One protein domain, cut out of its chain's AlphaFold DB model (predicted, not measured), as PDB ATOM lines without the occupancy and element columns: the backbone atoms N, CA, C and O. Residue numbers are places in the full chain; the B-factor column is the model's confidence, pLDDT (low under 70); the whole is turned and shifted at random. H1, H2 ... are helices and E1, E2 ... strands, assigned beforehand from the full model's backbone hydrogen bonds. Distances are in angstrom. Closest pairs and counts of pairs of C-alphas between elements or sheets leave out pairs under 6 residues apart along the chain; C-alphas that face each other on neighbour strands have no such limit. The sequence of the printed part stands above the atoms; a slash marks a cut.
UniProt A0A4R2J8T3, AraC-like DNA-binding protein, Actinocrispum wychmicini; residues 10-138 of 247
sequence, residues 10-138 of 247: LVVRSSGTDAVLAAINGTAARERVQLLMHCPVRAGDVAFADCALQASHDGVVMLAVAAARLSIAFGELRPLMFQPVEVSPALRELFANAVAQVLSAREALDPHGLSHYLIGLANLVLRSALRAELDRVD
ATOM      1  N   LEU A  10      11.527  88.141 115.484       93.25
ATOM      2  CA  LEU A  10      12.695  88.216 114.621       93.25
ATOM      3  C   LEU A  10      12.859  86.883 113.890       93.25
ATOM      4  O   LEU A  10      12.866  85.820 114.508       93.25
ATOM      5  N   VAL A  11      13.049  86.942 112.577       92.75
ATOM      6  CA  VAL A  11      13.427  85.787 111.760       92.75
ATOM      7  C   VAL A  11      14.845  86.010 111.249       92.75
ATOM      8  O   VAL A  11      15.107  87.007 110.578       92.75
ATOM      9  N   VAL A  12      15.759  85.086 111.555       91.44
ATOM     10  CA  VAL A  12      17.152  85.136 111.088       91.44
ATOM     11  C   VAL A  12      17.367  84.080 110.009       91.44
ATOM     12  O   VAL A  12      16.998  82.922 110.185       91.44
ATOM     13  N   ARG A  13      17.956  84.467 108.875       88.81
ATOM     14  CA  ARG A  13      18.243  83.564 107.747       88.81
ATOM     15  C   ARG A  13      19.673  83.739 107.258       88.81
ATOM     16  O   ARG A  13      20.233  84.822 107.382       88.81
ATOM     17  N   SER A  14      20.234  82.693 106.655       81.69
ATOM     18  CA  SER A  14      21.432  82.810 105.817       81.69
ATOM     19  C   SER A  14      20.998  82.827 104.360       81.69
ATOM     20  O   SER A  14      20.254  81.945 103.928       81.69
ATOM     21  N   SER A  15      21.453  83.811 103.594       67.25
ATOM     22  CA  SER A  15      21.319  83.796 102.139       67.25
ATOM     23  C   SER A  15      22.495  83.014 101.542       67.25
ATOM     24  O   SER A  15      23.410  83.598 100.963       67.25
ATOM     25  N   GLY A  16      22.502  81.697 101.761       51.59
ATOM     26  CA  GLY A  16      23.551  80.781 101.300       51.59
ATOM     27  C   GLY A  16      23.191  79.947 100.062       51.59
ATOM     28  O   GLY A  16      24.035  79.197  99.586       51.59
ATOM     29  N   THR A  17      21.968  80.051  99.526       39.84
ATOM     30  CA  THR A  17      21.471  79.117  98.489       39.84
ATOM     31  C   THR A  17      20.790  79.736  97.265       39.84
ATOM     32  O   THR A  17      20.416  78.986  96.374       39.84
ATOM     33  N   ASP A  18      20.737  81.066  97.127       40.47
ATOM     34  CA  ASP A  18      20.348  81.733  95.864       40.47
ATOM     35  C   ASP A  18      21.572  82.307  95.122       40.47
ATOM     36  O   ASP A  18      21.565  83.407  94.568       40.47
ATOM     37  N   ALA A  19      22.654  81.524  95.076       40.72
ATOM     38  CA  ALA A  19      23.861  81.831  94.304       40.72
ATOM     39  C   ALA A  19      23.621  81.893  92.775       40.72
ATOM     40  O   ALA A  19      24.502  82.314  92.029       40.72
ATOM     41  N   VAL A  20      22.428  81.518  92.299       39.66
ATOM     42  CA  VAL A  20      22.098  81.434  90.867       39.66
ATOM     43  C   VAL A  20      21.905  82.817  90.221       39.66
ATOM     44  O   VAL A  20      22.223  82.980  89.049       39.66
ATOM     45  N   LEU A  21      21.483  83.847  90.970       37.88
ATOM     46  CA  LEU A  21      21.340  85.216  90.434       37.88
ATOM     47  C   LEU A  21      22.636  86.044  90.516       37.88
ATOM     48  O   LEU A  21      22.864  86.914  89.679       37.88
ATOM     49  N   ALA A  22      23.519  85.755  91.481       39.19
ATOM     50  CA  ALA A  22      24.803  86.450  91.631       39.19
ATOM     51  C   ALA A  22      25.884  85.951  90.650       39.19
ATOM     52  O   ALA A  22      26.794  86.706  90.306       39.19
ATOM     53  N   ALA A  23      25.762  84.714  90.151       37.19
ATOM     54  CA  ALA A  23      26.699  84.125  89.191       37.19
ATOM     55  C   ALA A  23      26.727  84.836  87.822       37.19
ATOM     56  O   ALA A  23      27.693  84.681  87.081       37.19
ATOM     57  N   ILE A  24      25.718  85.653  87.499       43.66
ATOM     58  CA  ILE A  24      25.652  86.402  86.234       43.66
ATOM     59  C   ILE A  24      26.443  87.727  86.307       43.66
ATOM     60  O   ILE A  24      26.900  88.213  85.278       43.66
ATOM     61  N   ASN A  25      26.699  88.273  87.507       36.72
ATOM     62  CA  ASN A  25      27.280  89.618  87.681       36.72
ATOM     63  C   ASN A  25      28.664  89.660  88.367       36.72
ATOM     64  O   ASN A  25      29.127  90.731  88.749       36.72
ATOM     65  N   GLY A  26      29.359  88.527  88.518       32.53
ATOM     66  CA  GLY A  26      30.803  88.523  88.812       32.53
ATOM     67  C   GLY A  26      31.250  88.991  90.208       32.53
ATOM     68  O   GLY A  26      32.449  89.125  90.443       32.53
ATOM     69  N   THR A  27      30.347  89.197  91.168       39.78
ATOM     70  CA  THR A  27      30.712  89.453  92.572       39.78
ATOM     71  C   THR A  27      30.490  88.198  93.406       39.78
ATOM     72  O   THR A  27      29.351  87.760  93.560       39.78
ATOM     73  N   ALA A  28      31.568  87.623  93.954       40.38
ATOM     74  CA  ALA A  28      31.509  86.479  94.862       40.38
ATOM     75  C   ALA A  28      30.437  86.704  95.942       40.38
ATOM     76  O   ALA A  28      30.497  87.686  96.687       40.38
ATOM     77  N   ALA A  29      29.443  85.816  96.002       47.19
ATOM     78  CA  ALA A  29      28.363  85.887  96.974       47.19
ATOM     79  C   ALA A  29      28.942  85.693  98.385       47.19
ATOM     80  O   ALA A  29      29.149  84.572  98.842       47.19
ATOM     81  N   ARG A  30      29.257  86.799  99.068       58.78
ATOM     82  CA  ARG A  30      29.585  86.788 100.496       58.78
ATOM     83  C   ARG A  30      28.341  86.314 101.234       58.78
ATOM     84  O   ARG A  30      27.284  86.912 101.059       58.78
ATOM     85  N   GLU A  31      28.464  85.263 102.038       77.25
ATOM     86  CA  GLU A  31      27.374  84.792 102.892       77.25
ATOM     87  C   GLU A  31      26.812  85.975 103.698       77.25
ATOM     88  O   GLU A  31      27.568  86.704 104.351       77.25
ATOM     89  N   ARG A  32      25.498  86.213 103.608       86.94
ATOM     90  CA  ARG A  32      24.827  87.287 104.351       86.94
ATOM     91  C   ARG A  32      23.829  86.688 105.319       86.94
ATOM     92  O   ARG A  32      23.078  85.775 104.982       86.94
ATOM     93  N   VAL A  33      23.791  87.267 106.507       90.75
ATOM     94  CA  VAL A  33      22.748  87.017 107.491       90.75
ATOM     95  C   VAL A  33      21.662  88.061 107.286       90.75
ATOM     96  O   VAL A  33      21.944  89.258 107.249       90.75
ATOM     97  N   GLN A  34      20.429  87.602 107.137       92.94
ATOM     98  CA  GLN A  34      19.246  88.436 107.000       92.94
ATOM     99  C   GLN A  34      18.472  88.420 108.312       92.94
ATOM    100  O   GLN A  34      18.148  87.353 108.830       92.94
ATOM    101  N   LEU A  35      18.161  89.605 108.820       94.12
ATOM    102  CA  LEU A  35      17.268  89.827 109.945       94.12
ATOM    103  C   LEU A  35      15.955  90.355 109.388       94.12
ATOM    104  O   LEU A  35      15.955  91.387 108.720       94.12
ATOM    105  N   LEU A  36      14.855  89.665 109.660       94.38
ATOM    106  CA  LEU A  36      13.530  90.068 109.223       94.38
ATOM    107  C   LEU A  36      12.649  90.338 110.438       94.38
ATOM    108  O   LEU A  36      12.541  89.492 111.328       94.38
ATOM    109  N   MET A  37      12.013  91.504 110.462       93.94
ATOM    110  CA  MET A  37      11.125  91.915 111.545       93.94
ATOM    111  C   MET A  37       9.995  92.783 110.999       93.94
ATOM    112  O   MET A  37      10.224  93.650 110.161       93.94
ATOM    113  N   HIS A  38       8.779  92.581 111.499       93.19
ATOM    114  CA  HIS A  38       7.652  93.444 111.161       93.19
ATOM    115  C   HIS A  38       7.686  94.725 112.010       93.19
ATOM    116  O   HIS A  38       7.543  94.668 113.234       93.19
ATOM    117  N   CYS A  39       7.836  95.880 111.362       89.06
ATOM    118  CA  CYS A  39       7.929  97.205 111.969       89.06
ATOM    119  C   CYS A  39       7.040  98.212 111.214       89.06
ATOM    120  O   CYS A  39       7.038  98.216 109.985       89.06
ATOM    121  N   PRO A  40       6.327  99.119 111.905       86.81
ATOM    122  CA  PRO A  40       5.513 100.150 111.262       86.81
ATOM    123  C   PRO A  40       6.392 101.307 110.755       86.81
ATOM    124  O   PRO A  40       6.353 102.419 111.278       86.81
ATOM    125  N   VAL A  41       7.230 101.036 109.757       89.88
ATOM    126  CA  VAL A  41       8.123 102.014 109.120       89.88
ATOM    127  C   VAL A  41       7.652 102.304 107.696       89.88
ATOM    128  O   VAL A  41       6.975 101.488 107.073       89.88
ATOM    129  N   ARG A  42       8.002 103.479 107.165       90.88
ATOM    130  CA  ARG A  42       7.741 103.790 105.752       90.88
ATOM    131  C   ARG A  42       8.600 102.896 104.861       90.88
ATOM    132  O   ARG A  42       9.744 102.608 105.207       90.88
ATOM    133  N   ALA A  43       8.051 102.505 103.715       92.69
ATOM    134  CA  ALA A  43       8.792 101.732 102.732       92.69
ATOM    135  C   ALA A  43      10.002 102.523 102.213       92.69
ATOM    136  O   ALA A  43       9.949 103.750 102.080       92.69
ATOM    137  N   GLY A  44      11.085 101.812 101.926       93.31
ATOM    138  CA  GLY A  44      12.332 102.397 101.452       93.31
ATOM    139  C   GLY A  44      13.496 101.432 101.593       93.31
ATOM    140  O   GLY A  44      13.404 100.417 102.286       93.31
ATOM    141  N   ASP A  45      14.600 101.746 100.935       94.06
ATOM    142  CA  ASP A  45      15.771 100.890 100.890       94.06
ATOM    143  C   ASP A  45      17.082 101.677 100.925       94.06
ATOM    144  O   ASP A  45      17.166 102.855 100.575       94.06
ATOM    145  N   VAL A  46      18.122 101.003 101.411       93.31
ATOM    146  CA  VAL A  46      19.509 101.469 101.394       93.31
ATOM    147  C   VAL A  46      20.403 100.255 101.182       93.31
ATOM    148  O   VAL A  46      20.239  99.242 101.860       93.31
ATOM    149  N   ALA A  47      21.376 100.340 100.278       93.44
ATOM    150  CA  ALA A  47      22.287  99.239  99.996       93.44
ATOM    151  C   ALA A  47      23.750  99.693  99.986       93.44
ATOM    152  O   ALA A  47      24.101 100.733  99.437       93.44
ATOM    153  N   PHE A  48      24.601  98.854 100.566       92.19
ATOM    154  CA  PHE A  48      26.048  98.994 100.640       92.19
ATOM    155  C   PHE A  48      26.720  97.650 100.334       92.19
ATOM    156  O   PHE A  48      26.081  96.591 100.319       92.19
ATOM    157  N   ALA A  49      28.044  97.677 100.153       88.75
ATOM    158  CA  ALA A  49      28.836  96.479  99.871       88.75
ATOM    159  C   ALA A  49      28.613  95.369 100.916       88.75
ATOM    160  O   ALA A  49      28.365  94.217 100.566       88.75
ATOM    161  N   ASP A  50      28.629  95.731 102.201       90.62
ATOM    162  CA  ASP A  50      28.552  94.765 103.297       90.62
ATOM    163  C   ASP A  50      27.178  94.687 103.970       90.62
ATOM    164  O   ASP A  50      26.883  93.688 104.621       90.62
ATOM    165  N   CYS A  51      26.283  95.659 103.784       93.75
ATOM    166  CA  CYS A  51      24.929  95.594 104.341       93.75
ATOM    167  C   CYS A  51      23.859  96.175 103.409       93.75
ATOM    168  O   CYS A  51      24.170  96.948 102.514       93.75
ATOM    169  N   ALA A  52      22.606  95.773 103.589       94.94
ATOM    170  CA  ALA A  52      21.459  96.338 102.893       94.94
ATOM    171  C   ALA A  52      20.240  96.329 103.816       94.94
ATOM    172  O   ALA A  52      20.025  95.367 104.550       94.94
ATOM    173  N   LEU A  53      19.451  97.392 103.770       95.75
ATOM    174  CA  LEU A  53      18.210  97.575 104.501       95.75
ATOM    175  C   LEU A  53      17.079  97.736 103.489       95.75
ATOM    176  O   LEU A  53      17.188  98.549 102.576       95.75
ATOM    177  N   GLN A  54      15.999  96.987 103.660       94.88
ATOM    178  CA  GLN A  54      14.799  97.077 102.835       94.88
ATOM    179  C   GLN A  54      13.573  97.054 103.741       94.88
ATOM    180  O   GLN A  54      13.420  96.136 104.540       94.88
ATOM    181  N   ALA A  55      12.705  98.050 103.619       94.12
ATOM    182  CA  ALA A  55      11.406  98.108 104.270       94.12
ATOM    183  C   ALA A  55      10.310  98.051 103.204       94.12
ATOM    184  O   ALA A  55      10.265  98.895 102.304       94.12
ATOM    185  N   SER A  56       9.429  97.060 103.290       90.75
ATOM    186  CA  SER A  56       8.290  96.900 102.388       90.75
ATOM    187  C   SER A  56       7.037  97.604 102.914       90.75
ATOM    188  O   SER A  56       6.922  97.961 104.085       90.75
ATOM    189  N   HIS A  57       6.071  97.819 102.017       87.31
ATOM    190  CA  HIS A  57       4.814  98.514 102.318       87.31
ATOM    191  C   HIS A  57       3.928  97.773 103.330       87.31
ATOM    192  O   HIS A  57       3.104  98.395 103.991       87.31
ATOM    193  N   ASP A  58       4.099  96.458 103.455       86.62
ATOM    194  CA  ASP A  58       3.429  95.609 104.444       86.62
ATOM    195  C   ASP A  58       4.102  95.652 105.829       86.62
ATOM    196  O   ASP A  58       3.698  94.921 106.726       86.62
ATOM    197  N   GLY A  59       5.117  96.505 106.019       87.00
ATOM    198  CA  GLY A  59       5.806  96.686 107.294       87.00
ATOM    199  C   GLY A  59       6.905  95.661 107.565       87.00
ATOM    200  O   GLY A  59       7.492  95.681 108.645       87.00
ATOM    201  N   VAL A  60       7.234  94.764 106.633       92.12
ATOM    202  CA  VAL A  60       8.384  93.871 106.817       92.12
ATOM    203  C   VAL A  60       9.681  94.631 106.544       92.12
ATOM    204  O   VAL A  60       9.881  95.227 105.490       92.12
ATOM    205  N   VAL A  61      10.596  94.596 107.508       95.38
ATOM    206  CA  VAL A  61      11.945  95.143 107.373       95.38
ATOM    207  C   VAL A  61      12.937  94.000 107.299       95.38
ATOM    208  O   VAL A  61      12.969  93.151 108.189       95.38
ATOM    209  N   MET A  62      13.775  94.009 106.269       95.38
ATOM    210  CA  MET A  62      14.912  93.118 106.103       95.38
ATOM    211  C   MET A  62      16.218  93.904 106.205       95.38
ATOM    212  O   MET A  62      16.486  94.790 105.395       95.38
ATOM    213  N   LEU A  63      17.060  93.534 107.166       96.31
ATOM    214  CA  LEU A  63      18.441  93.999 107.278       96.31
ATOM    215  C   LEU A  63      19.384  92.832 106.970       96.31
ATOM    216  O   LEU A  63      19.470  91.874 107.735       96.31
ATOM    217  N   ALA A  64      20.079  92.904 105.841       94.69
ATOM    218  CA  ALA A  64      21.058  91.919 105.404       94.69
ATOM    219  C   ALA A  64      22.478  92.422 105.682       94.69
ATOM    220  O   ALA A  64      22.828  93.520 105.263       94.69
ATOM    221  N   VAL A  65      23.320  91.618 106.331       94.00
ATOM    222  CA  VAL A  65      24.718  91.964 106.643       94.00
ATOM    223  C   VAL A  65      25.642  90.810 106.271       94.00
ATOM    224  O   VAL A  65      25.329  89.653 106.533       94.00
ATOM    225  N   ALA A  66      26.780  91.114 105.646       91.31
ATOM    226  CA  ALA A  66      27.821  90.138 105.347       91.31
ATOM    227  C   ALA A  66      28.299  89.469 106.645       91.31
ATOM    228  O   ALA A  66      28.680  90.156 107.593       91.31
ATOM    229  N   ALA A  67      28.316  88.136 106.679       88.31
ATOM    230  CA  ALA A  67      28.635  87.365 107.878       88.31
ATOM    231  C   ALA A  67      30.011  87.736 108.461       88.31
ATOM    232  O   ALA A  67      30.152  87.870 109.671       88.31
ATOM    233  N   ALA A  68      30.996  88.030 107.603       88.94
ATOM    234  CA  ALA A  68      32.340  88.462 108.001       88.94
ATOM    235  C   ALA A  68      32.397  89.817 108.744       88.94
ATOM    236  O   ALA A  68      33.440  90.179 109.283       88.94
ATOM    237  N   ARG A  69      31.309  90.598 108.742       92.62
ATOM    238  CA  ARG A  69      31.195  91.885 109.451       92.62
ATOM    239  C   ARG A  69      30.402  91.775 110.752       92.62
ATOM    240  O   ARG A  69      30.302  92.755 111.492       92.62
ATOM    241  N   LEU A  70      29.825  90.611 111.028       90.81
ATOM    242  CA  LEU A  70      29.162  90.350 112.292       90.81
ATOM    243  C   LEU A  70      30.199  90.013 113.361       90.81
ATOM    244  O   LEU A  70      31.191  89.336 113.123       90.81
ATOM    245  N   SER A  71      29.929  90.490 114.566       88.25
ATOM    246  CA  SER A  71      30.698  90.192 115.771       88.25
ATOM    247  C   SER A  71      30.365  88.820 116.362       88.25
ATOM    248  O   SER A  71      30.996  88.426 117.334       88.25
ATOM    249  N   ILE A  72      29.342  88.138 115.840       82.50
ATOM    250  CA  ILE A  72      28.874  86.825 116.289       82.50
ATOM    251  C   ILE A  72      29.256  85.808 115.219       82.50
ATOM    252  O   ILE A  72      28.999  86.049 114.036       82.50
ATOM    253  N   ALA A  73      29.840  84.679 115.617       79.94
ATOM    254  CA  ALA A  73      30.159  83.626 114.667       79.94
ATOM    255  C   ALA A  73      28.872  82.983 114.130       79.94
ATOM    256  O   ALA A  73      27.888  82.812 114.848       79.94
ATOM    257  N   PHE A  74      28.892  82.551 112.871       71.44
ATOM    258  CA  PHE A  74      27.726  81.932 112.237       71.44
ATOM    259  C   PHE A  74      27.169  80.734 113.031       71.44
ATOM    260  O   PHE A  74      25.958  80.591 113.184       71.44
ATOM    261  N   GLY A  75      28.049  79.911 113.616       71.50
ATOM    262  CA  GLY A  75      27.652  78.773 114.452       71.50
ATOM    263  C   GLY A  75      26.875  79.160 115.716       71.50
ATOM    264  O   GLY A  75      26.024  78.391 116.160       71.50
ATOM    265  N   GLU A  76      27.103  80.356 116.262       76.94
ATOM    266  CA  GLU A  76      26.400  80.867 117.446       76.94
ATOM    267  C   GLU A  76      24.998  81.394 117.111       76.94
ATOM    268  O   GLU A  76      24.145  81.473 117.989       76.94
ATOM    269  N   LEU A  77      24.722  81.714 115.842       82.88
ATOM    270  CA  LEU A  77      23.395  82.150 115.388       82.88
ATOM    271  C   LEU A  77      22.415  80.993 115.216       82.88
ATOM    272  O   LEU A  77      21.217  81.216 115.052       82.88
ATOM    273  N   ARG A  78      22.906  79.754 115.281       82.00
ATOM    274  CA  ARG A  78      22.127  78.537 115.083       82.00
ATOM    275  C   ARG A  78      20.804  78.499 115.880       82.00
ATOM    276  O   ARG A  78      19.802  78.135 115.269       82.00
ATOM    277  N   PRO A  79      20.724  78.924 117.160       81.94
ATOM    278  CA  PRO A  79      19.453  78.994 117.892       81.94
ATOM    279  C   PRO A  79      18.401  79.909 117.244       81.94
ATOM    280  O   PRO A  79      17.209  79.630 117.334       81.94
ATOM    281  N   LEU A  80      18.834  80.971 116.556       84.88
ATOM    282  CA  LEU A  80      17.962  81.969 115.925       84.88
ATOM    283  C   LEU A  80      17.512  81.582 114.506       84.88
ATOM    284  O   LEU A  80      16.558  82.156 113.988       84.88
ATOM    285  N   MET A  81      18.205  80.647 113.850       81.94
ATOM    286  CA  MET A  81      17.977  80.328 112.433       81.94
ATOM    287  C   MET A  81      16.852  79.314 112.188       81.94
ATOM    288  O   MET A  81      16.370  79.194 111.063       81.94
ATOM    289  N   PHE A  82      16.440  78.558 113.210       69.62
ATOM    290  CA  PHE A  82      15.487  77.454 113.042       69.62
ATOM    291  C   PHE A  82      14.022  77.839 113.248       69.62
ATOM    292  O   PHE A  82      13.137  77.096 112.829       69.62
ATOM    293  N   GLN A  83      13.751  78.974 113.890       76.50
ATOM    294  CA  GLN A  83      12.394  79.410 114.206       76.50
ATOM    295  C   GLN A  83      12.330  80.929 114.405       76.50
ATOM    296  O   GLN A  83      13.336  81.527 114.788       76.50
ATOM    297  N   PRO A  84      11.164  81.565 114.183       87.12
ATOM    298  CA  PRO A  84      10.938  82.937 114.621       87.12
ATOM    299  C   PRO A  84      11.161  83.056 116.133       87.12
ATOM    300  O   PRO A  84      10.594  82.283 116.907       87.12
ATOM    301  N   VAL A  85      11.967  84.027 116.550       88.62
ATOM    302  CA  VAL A  85      12.291  84.276 117.960       88.62
ATOM    303  C   VAL A  85      11.533  85.501 118.433       88.62
ATOM    304  O   VAL A  85      11.572  86.552 117.794       88.62
ATOM    305  N   GLU A  86      10.822  85.367 119.547       89.31
ATOM    306  CA  GLU A  86      10.138  86.494 120.173       89.31
ATOM    307  C   GLU A  86      11.170  87.516 120.661       89.31
ATOM    308  O   GLU A  86      12.136  87.177 121.344       89.31
ATOM    309  N   VAL A  87      10.970  88.780 120.298       90.94
ATOM    310  CA  VAL A  87      11.859  89.877 120.688       90.94
ATOM    311  C   VAL A  87      11.142  90.847 121.616       90.94
ATOM    312  O   VAL A  87       9.962  91.167 121.439       90.94
ATOM    313  N   SER A  88      11.876  91.350 122.610       91.19
ATOM    314  CA  SER A  88      11.316  92.267 123.601       91.19
ATOM    315  C   SER A  88      10.755  93.540 122.943       91.19
ATOM    316  O   SER A  88      11.283  93.991 121.920       91.19
ATOM    317  N   PRO A  89       9.705  94.161 123.515       92.56
ATOM    318  CA  PRO A  89       9.169  95.429 123.011       92.56
ATOM    319  C   PRO A  89      10.247  96.510 122.848       92.56
ATOM    320  O   PRO A  89      10.323  97.132 121.796       92.56
ATOM    321  N   ALA A  90      11.153  96.634 123.824       93.69
ATOM    322  CA  ALA A  90      12.251  97.597 123.781       93.69
ATOM    323  C   ALA A  90      13.195  97.381 122.584       93.69
ATOM    324  O   ALA A  90      13.588  98.343 121.927       93.69
ATOM    325  N   LEU A  91      13.538  96.126 122.261       94.88
ATOM    326  CA  LEU A  91      14.389  95.832 121.105       94.88
ATOM    327  C   LEU A  91      13.671  96.144 119.784       94.88
ATOM    328  O   LEU A  91      14.296  96.653 118.854       94.88
ATOM    329  N   ARG A  92      12.363  95.871 119.711       94.25
ATOM    330  CA  ARG A  92      11.538  96.193 118.537       94.25
ATOM    331  C   ARG A  92      11.434  97.690 118.301       94.25
ATOM    332  O   ARG A  92      11.627  98.136 117.176       94.25
ATOM    333  N   GLU A  93      11.152  98.455 119.349       94.56
ATOM    334  CA  GLU A  93      11.064  99.914 119.279       94.56
ATOM    335  C   GLU A  93      12.403 100.528 118.874       94.56
ATOM    336  O   GLU A  93      12.444 101.364 117.974       94.56
ATOM    337  N   LEU A  94      13.510 100.063 119.463       96.44
ATOM    338  CA  LEU A  94      14.852 100.504 119.085       96.44
ATOM    339  C   LEU A  94      15.131 100.228 117.605       96.44
ATOM    340  O   LEU A  94      15.567 101.129 116.889       96.44
ATOM    341  N   PHE A  95      14.866  99.006 117.138       96.31
ATOM    342  CA  PHE A  95      15.098  98.625 115.748       96.31
ATOM    343  C   PHE A  95      14.227  99.435 114.778       96.31
ATOM    344  O   PHE A  95      14.744  99.984 113.807       96.31
ATOM    345  N   ALA A  96      12.930  99.575 115.064       95.00
ATOM    346  CA  ALA A  96      12.008 100.347 114.239       95.00
ATOM    347  C   ALA A  96      12.399 101.833 114.168       95.00
ATOM    348  O   ALA A  96      12.419 102.407 113.079       95.00
ATOM    349  N   ASN A  97      12.770 102.441 115.301       96.19
ATOM    350  CA  ASN A  97      13.208 103.836 115.357       96.19
ATOM    351  C   ASN A  97      14.514 104.049 114.584       96.19
ATOM    352  O   ASN A  97      14.609 104.991 113.798       96.19
ATOM    353  N   ALA A  98      15.490 103.155 114.756       96.31
ATOM    354  CA  ALA A  98      16.751 103.197 114.021       96.31
ATOM    355  C   ALA A  98      16.521 103.118 112.504       96.31
ATOM    356  O   ALA A  98      17.038 103.937 111.747       96.31
ATOM    357  N   VAL A  99      15.690 102.174 112.056       95.94
ATOM    358  CA  VAL A  99      15.338 101.997 110.638       95.94
ATOM    359  C   VAL A  99      14.610 103.223 110.088       95.94
ATOM    360  O   VAL A  99      14.972 103.711 109.018       95.94
ATOM    361  N   ALA A 100      13.629 103.762 110.817       95.44
ATOM    362  CA  ALA A 100      12.908 104.965 110.409       95.44
ATOM    363  C   ALA A 100      13.851 106.167 110.243       95.44
ATOM    364  O   ALA A 100      13.777 106.872 109.235       95.44
ATOM    365  N   GLN A 101      14.762 106.370 111.200       94.62
ATOM    366  CA  GLN A 101      15.748 107.449 111.156       94.62
ATOM    367  C   GLN A 101      16.691 107.291 109.964       94.62
ATOM    368  O   GLN A 101      16.833 108.234 109.184       94.62
ATOM    369  N   VAL A 102      17.249 106.092 109.765       95.38
ATOM    370  CA  VAL A 102      18.102 105.776 108.612       95.38
ATOM    371  C   VAL A 102      17.387 106.093 107.306       95.38
ATOM    372  O   VAL A 102      17.915 106.849 106.494       95.38
ATOM    373  N   LEU A 103      16.178 105.569 107.105       94.81
ATOM    374  CA  LEU A 103      15.443 105.782 105.862       94.81
ATOM    375  C   LEU A 103      15.104 107.260 105.649       94.81
ATOM    376  O   LEU A 103      15.162 107.721 104.513       94.81
ATOM    377  N   SER A 104      14.796 108.011 106.709       95.12
ATOM    378  CA  SER A 104      14.470 109.439 106.608       95.12
ATOM    379  C   SER A 104      15.671 110.339 106.304       95.12
ATOM    380  O   SER A 104      15.505 111.357 105.641       95.12
ATOM    381  N   ALA A 105      16.869 109.968 106.765       94.31
ATOM    382  CA  ALA A 105      18.059 110.817 106.713       94.31
ATOM    383  C   ALA A 105      19.140 110.319 105.737       94.31
ATOM    384  O   ALA A 105      20.167 110.976 105.593       94.31
ATOM    385  N   ARG A 106      18.928 109.183 105.054       93.38
ATOM    386  CA  ARG A 106      19.933 108.512 104.203       93.38
ATOM    387  C   ARG A 106      20.625 109.414 103.173       93.38
ATOM    388  O   ARG A 106      21.774 109.160 102.848       93.38
ATOM    389  N   GLU A 107      19.943 110.440 102.662       93.88
ATOM    390  CA  GLU A 107      20.480 111.357 101.640       93.88
ATOM    391  C   GLU A 107      21.384 112.449 102.234       93.88
ATOM    392  O   GLU A 107      22.207 113.019 101.529       93.88
ATOM    393  N   ALA A 108      21.249 112.724 103.534       95.75
ATOM    394  CA  ALA A 108      22.010 113.750 104.245       95.75
ATOM    395  C   ALA A 108      23.193 113.185 105.052       95.75
ATOM    396  O   ALA A 108      23.999 113.951 105.577       95.75
ATOM    397  N   LEU A 109      23.284 111.859 105.197       94.69
ATOM    398  CA  LEU A 109      24.288 111.182 106.018       94.69
ATOM    399  C   LEU A 109      25.420 110.597 105.168       94.69
ATOM    400  O   LEU A 109      25.212 110.173 104.035       94.69
ATOM    401  N   ASP A 110      26.615 110.512 105.757       96.25
ATOM    402  CA  ASP A 110      27.758 109.855 105.124       96.25
ATOM    403  C   ASP A 110      27.490 108.345 104.900       96.25
ATOM    404  O   ASP A 110      27.147 107.632 105.855       96.25
ATOM    405  N   PRO A 111      27.679 107.821 103.672       93.88
ATOM    406  CA  PRO A 111      27.442 106.412 103.353       93.88
ATOM    407  C   PRO A 111      28.262 105.419 104.191       93.88
ATOM    408  O   PRO A 111      27.761 104.343 104.535       93.88
ATOM    409  N   HIS A 112      29.513 105.745 104.534       94.62
ATOM    410  CA  HIS A 112      30.361 104.850 105.327       94.62
ATOM    411  C   HIS A 112      29.892 104.789 106.781       94.62
ATOM    412  O   HIS A 112      29.781 103.693 107.342       94.62
ATOM    413  N   GLY A 113      29.559 105.941 107.367       95.50
ATOM    414  CA  GLY A 113      28.949 106.032 108.690       95.50
ATOM    415  C   GLY A 113      27.627 105.268 108.764       95.50
ATOM    416  O   GLY A 113      27.409 104.493 109.699       95.50
ATOM    417  N   LEU A 114      26.783 105.400 107.737       95.38
ATOM    418  CA  LEU A 114      25.498 104.710 107.668       95.38
ATOM    419  C   LEU A 114      25.650 103.185 107.550       95.38
ATOM    420  O   LEU A 114      24.987 102.433 108.268       95.38
ATOM    421  N   SER A 115      26.573 102.721 106.706       95.25
ATOM    422  CA  SER A 115      26.919 101.300 106.597       95.25
ATOM    423  C   SER A 115      27.413 100.732 107.934       95.25
ATOM    424  O   SER A 115      26.952  99.677 108.378       95.25
ATOM    425  N   HIS A 116      28.303 101.450 108.628       96.06
ATOM    426  CA  HIS A 116      28.799 101.030 109.939       96.06
ATOM    427  C   HIS A 116      27.677 100.964 110.985       96.06
ATOM    428  O   HIS A 116      27.587  99.989 111.731       96.06
ATOM    429  N   TYR A 117      26.786 101.959 110.996       97.00
ATOM    430  CA  TYR A 117      25.631 102.001 111.887       97.00
ATOM    431  C   TYR A 117      24.695 100.803 111.682       97.00
ATOM    432  O   TYR A 117      24.333 100.137 112.652       97.00
ATOM    433  N   LEU A 118      24.354 100.466 110.433       96.62
ATOM    434  CA  LEU A 118      23.495  99.317 110.121       96.62
ATOM    435  C   LEU A 118      24.126  97.979 110.524       96.62
ATOM    436  O   LEU A 118      23.440  97.105 111.057       96.62
ATOM    437  N   ILE A 119      25.437  97.819 110.326       96.31
ATOM    438  CA  ILE A 119      26.174  96.642 110.810       96.31
ATOM    439  C   ILE A 119      26.127  96.576 112.344       96.31
ATOM    440  O   ILE A 119      25.901  95.505 112.913       96.31
ATOM    441  N   GLY A 120      26.308  97.708 113.028       97.06
ATOM    442  CA  GLY A 120      26.176  97.811 114.483       97.06
ATOM    443  C   GLY A 120      24.774  97.444 114.975       97.06
ATOM    444  O   GLY A 120      24.637  96.669 115.921       97.06
ATOM    445  N   LEU A 121      23.734  97.917 114.285       97.19
ATOM    446  CA  LEU A 121      22.339  97.600 114.583       97.19
ATOM    447  C   LEU A 121      22.055  96.100 114.440       97.19
ATOM    448  O   LEU A 121      21.476  95.502 115.346       97.19
ATOM    449  N   ALA A 122      22.509  95.467 113.354       95.81
ATOM    450  CA  ALA A 122      22.369  94.021 113.179       95.81
ATOM    451  C   ALA A 122      23.052  93.245 114.315       95.81
ATOM    452  O   ALA A 122      22.466  92.322 114.877       95.81
ATOM    453  N   ASN A 123      24.265  93.652 114.701       95.94
ATOM    454  CA  ASN A 123      24.985  93.052 115.823       95.94
ATOM    455  C   ASN A 123      24.219  93.177 117.143       95.94
ATOM    456  O   ASN A 123      24.083  92.191 117.868       95.94
ATOM    457  N   LEU A 124      23.700  94.368 117.444       96.00
ATOM    458  CA  LEU A 124      22.907  94.613 118.644       96.00
ATOM    459  C   LEU A 124      21.670  93.708 118.692       96.00
ATOM    460  O   LEU A 124      21.419  93.067 119.715       96.00
ATOM    461  N   VAL A 125      20.923  93.629 117.589       95.31
ATOM    462  CA  VAL A 125      19.697  92.828 117.498       95.31
ATOM    463  C   VAL A 125      19.999  91.342 117.655       95.31
ATOM    464  O   VAL A 125      19.374  90.688 118.488       95.31
ATOM    465  N   LEU A 126      20.988  90.816 116.923       93.44
ATOM    466  CA  LEU A 126      21.361  89.402 117.003       93.44
ATOM    467  C   LEU A 126      21.857  89.023 118.402       93.44
ATOM    468  O   LEU A 126      21.414  88.013 118.941       93.44
ATOM    469  N   ARG A 127      22.724  89.834 119.027       92.81
ATOM    470  CA  ARG A 127      23.228  89.558 120.387       92.81
ATOM    471  C   ARG A 127      22.116  89.602 121.429       92.81
ATOM    472  O   ARG A 127      22.083  88.756 122.318       92.81
ATOM    473  N   SER A 128      21.207  90.566 121.313       92.31
ATOM    474  CA  SER A 128      20.089  90.718 122.250       92.31
ATOM    475  C   SER A 128      19.089  89.568 122.122       92.31
ATOM    476  O   SER A 128      18.677  89.006 123.135       92.31
ATOM    477  N   ALA A 129      18.743  89.178 120.891       91.62
ATOM    478  CA  ALA A 129      17.864  88.042 120.632       91.62
ATOM    479  C   ALA A 129      18.501  86.714 121.070       91.62
ATOM    480  O   ALA A 129      17.837  85.906 121.714       91.62
ATOM    481  N   LEU A 130      19.794  86.505 120.787       89.88
ATOM    482  CA  LEU A 130      20.517  85.303 121.208       89.88
ATOM    483  C   LEU A 130      20.556  85.175 122.732       89.88
ATOM    484  O   LEU A 130      20.259  84.106 123.254       89.88
ATOM    485  N   ARG A 131      20.864  86.263 123.449       87.44
ATOM    486  CA  ARG A 131      20.852  86.271 124.916       87.44
ATOM    487  C   ARG A 131      19.481  85.886 125.471       87.44
ATOM    488  O   ARG A 131      19.403  85.000 126.310       87.44
ATOM    489  N   ALA A 132      18.414  86.512 124.974       86.94
ATOM    490  CA  ALA A 132      17.056  86.217 125.427       86.94
ATOM    491  C   ALA A 132      16.657  84.755 125.165       86.94
ATOM    492  O   ALA A 132      16.013  84.130 126.008       86.94
ATOM    493  N   GLU A 133      17.057  84.193 124.021       86.00
ATOM    494  CA  GLU A 133      16.778  82.794 123.695       86.00
ATOM    495  C   GLU A 133      17.567  81.826 124.588       86.00
ATOM    496  O   GLU A 133      16.998  80.850 125.075       86.00
ATOM    497  N   LEU A 134      18.843  82.110 124.867       84.00
ATOM    498  CA  LEU A 134      19.652  81.316 125.797       84.00
ATOM    499  C   LEU A 134      19.073  81.359 127.221       84.00
ATOM    500  O   LEU A 134      18.835  80.305 127.808       84.00
ATOM    501  N   ASP A 135      18.723  82.548 127.722       82.81
ATOM    502  CA  ASP A 135      18.088  82.726 129.037       82.81
ATOM    503  C   ASP A 135      16.751  81.953 129.125       82.81
ATOM    504  O   ASP A 135      16.404  81.353 130.153       82.81
ATOM    505  N   ARG A 136      15.985  81.920 128.023       82.62
ATOM    506  CA  ARG A 136      14.734  81.154 127.912       82.62
ATOM    507  C   ARG A 136      14.984  79.648 127.988       82.62
ATOM    508  O   ARG A 136      14.249  78.957 128.699       82.62
ATOM    509  N   VAL A 137      15.977  79.141 127.257       81.75
ATOM    510  CA  VAL A 137      16.357  77.718 127.256       81.75
ATOM    511  C   VAL A 137      16.825  77.285 128.642       81.75
ATOM    512  O   VAL A 137      16.362  76.256 129.139       81.75
ATOM    513  N   ASP A 138      17.646  78.093 129.309       79.00
ATOM    514  CA  ASP A 138      18.110  77.809 130.669       79.00
ATOM    515  C   ASP A 138      16.943  77.761 131.659       79.00
ATOM    516  O   ASP A 138      16.798  76.805 132.427       79.00
TER     517      ASP A 138
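AT A GLANCE: This is residues 10 to 138 of the 247 residues of the protein "AraC-like DNA-binding protein" of Actinocrispum wychmicini (UniProt A0A4R2J8T3). One antiparallel sheet of five strands has one face covered by helices and the other bare: the long H3 and H4 cross the strands side by side, and short H2 packs over edge strand E1. Between E1 and E2 the chain makes a loop with little H1, and residues 22 to 27 stick out. The 129 printed residues include E1 H1 E2 E3 E4 E5 H2 H3 H4 in that order, a mixed class; the sheet runs E1, E2, E5, E4, E3. It is compact, with a radius of gyration of the C-alphas of 14.5 A and spans of 44 by 32 by 27 A.

HOW THE PARTS SIT: Start at E1, residues 10 to 14, antiparallel to E2, residues 32 to 38; find N 11 and O 36 at 2.9 A. H1, residues 19 to 22, is not on the sheet. E2 neighbours E5, residues 60 to 66, with N 35 and O 63 at 2.8 A. E3, residues 44 to 47, E4, residues 51 to 55, and E5 form a meander, each strand the antiparallel neighbour of the one before; look at N 46 and O 53, 2.9 A, and N 54 and O 62, 2.8 A. With E2 they make a Greek key, the first strand pairing with the fourth. Two layers follow, helices on one face: H2, residues 74 to 81, H3, residues 89 to 105, and H4, residues 111 to 138. H2 is over E1, closest C-alphas Val 12 and Met 81, 5.1 A. H3 and H4, a helical hairpin, touch at C-alphas Leu 91 and Val 125, 7.1 A, a shallow tilt of 11 degrees, opposite ways. Every O i to N i+4 pair is within hydrogen-bond range in H3 and H4; H2 has 1 of 4, and 3 of 5 for i+3, while H1 is too short for an i+4 pair.

IN THESE COORDINATES: Find C-alpha 10 at (12.695, 88.216, 114.621), where E1 begins. E2 is 19.5 A long, E5 19.8 A and H3 24.1 A. H4 runs 40.6 A to C-alpha 138 at (18.110, 77.809, 130.669).

THE WHOLE: The C-alphas of Ile 24 and Asp 138, the two farthest apart, are 45.9 A from each other. The printed part has no cut and no long link. In this model pLDDT is under 70 at residues 15 to 30 and residue 82.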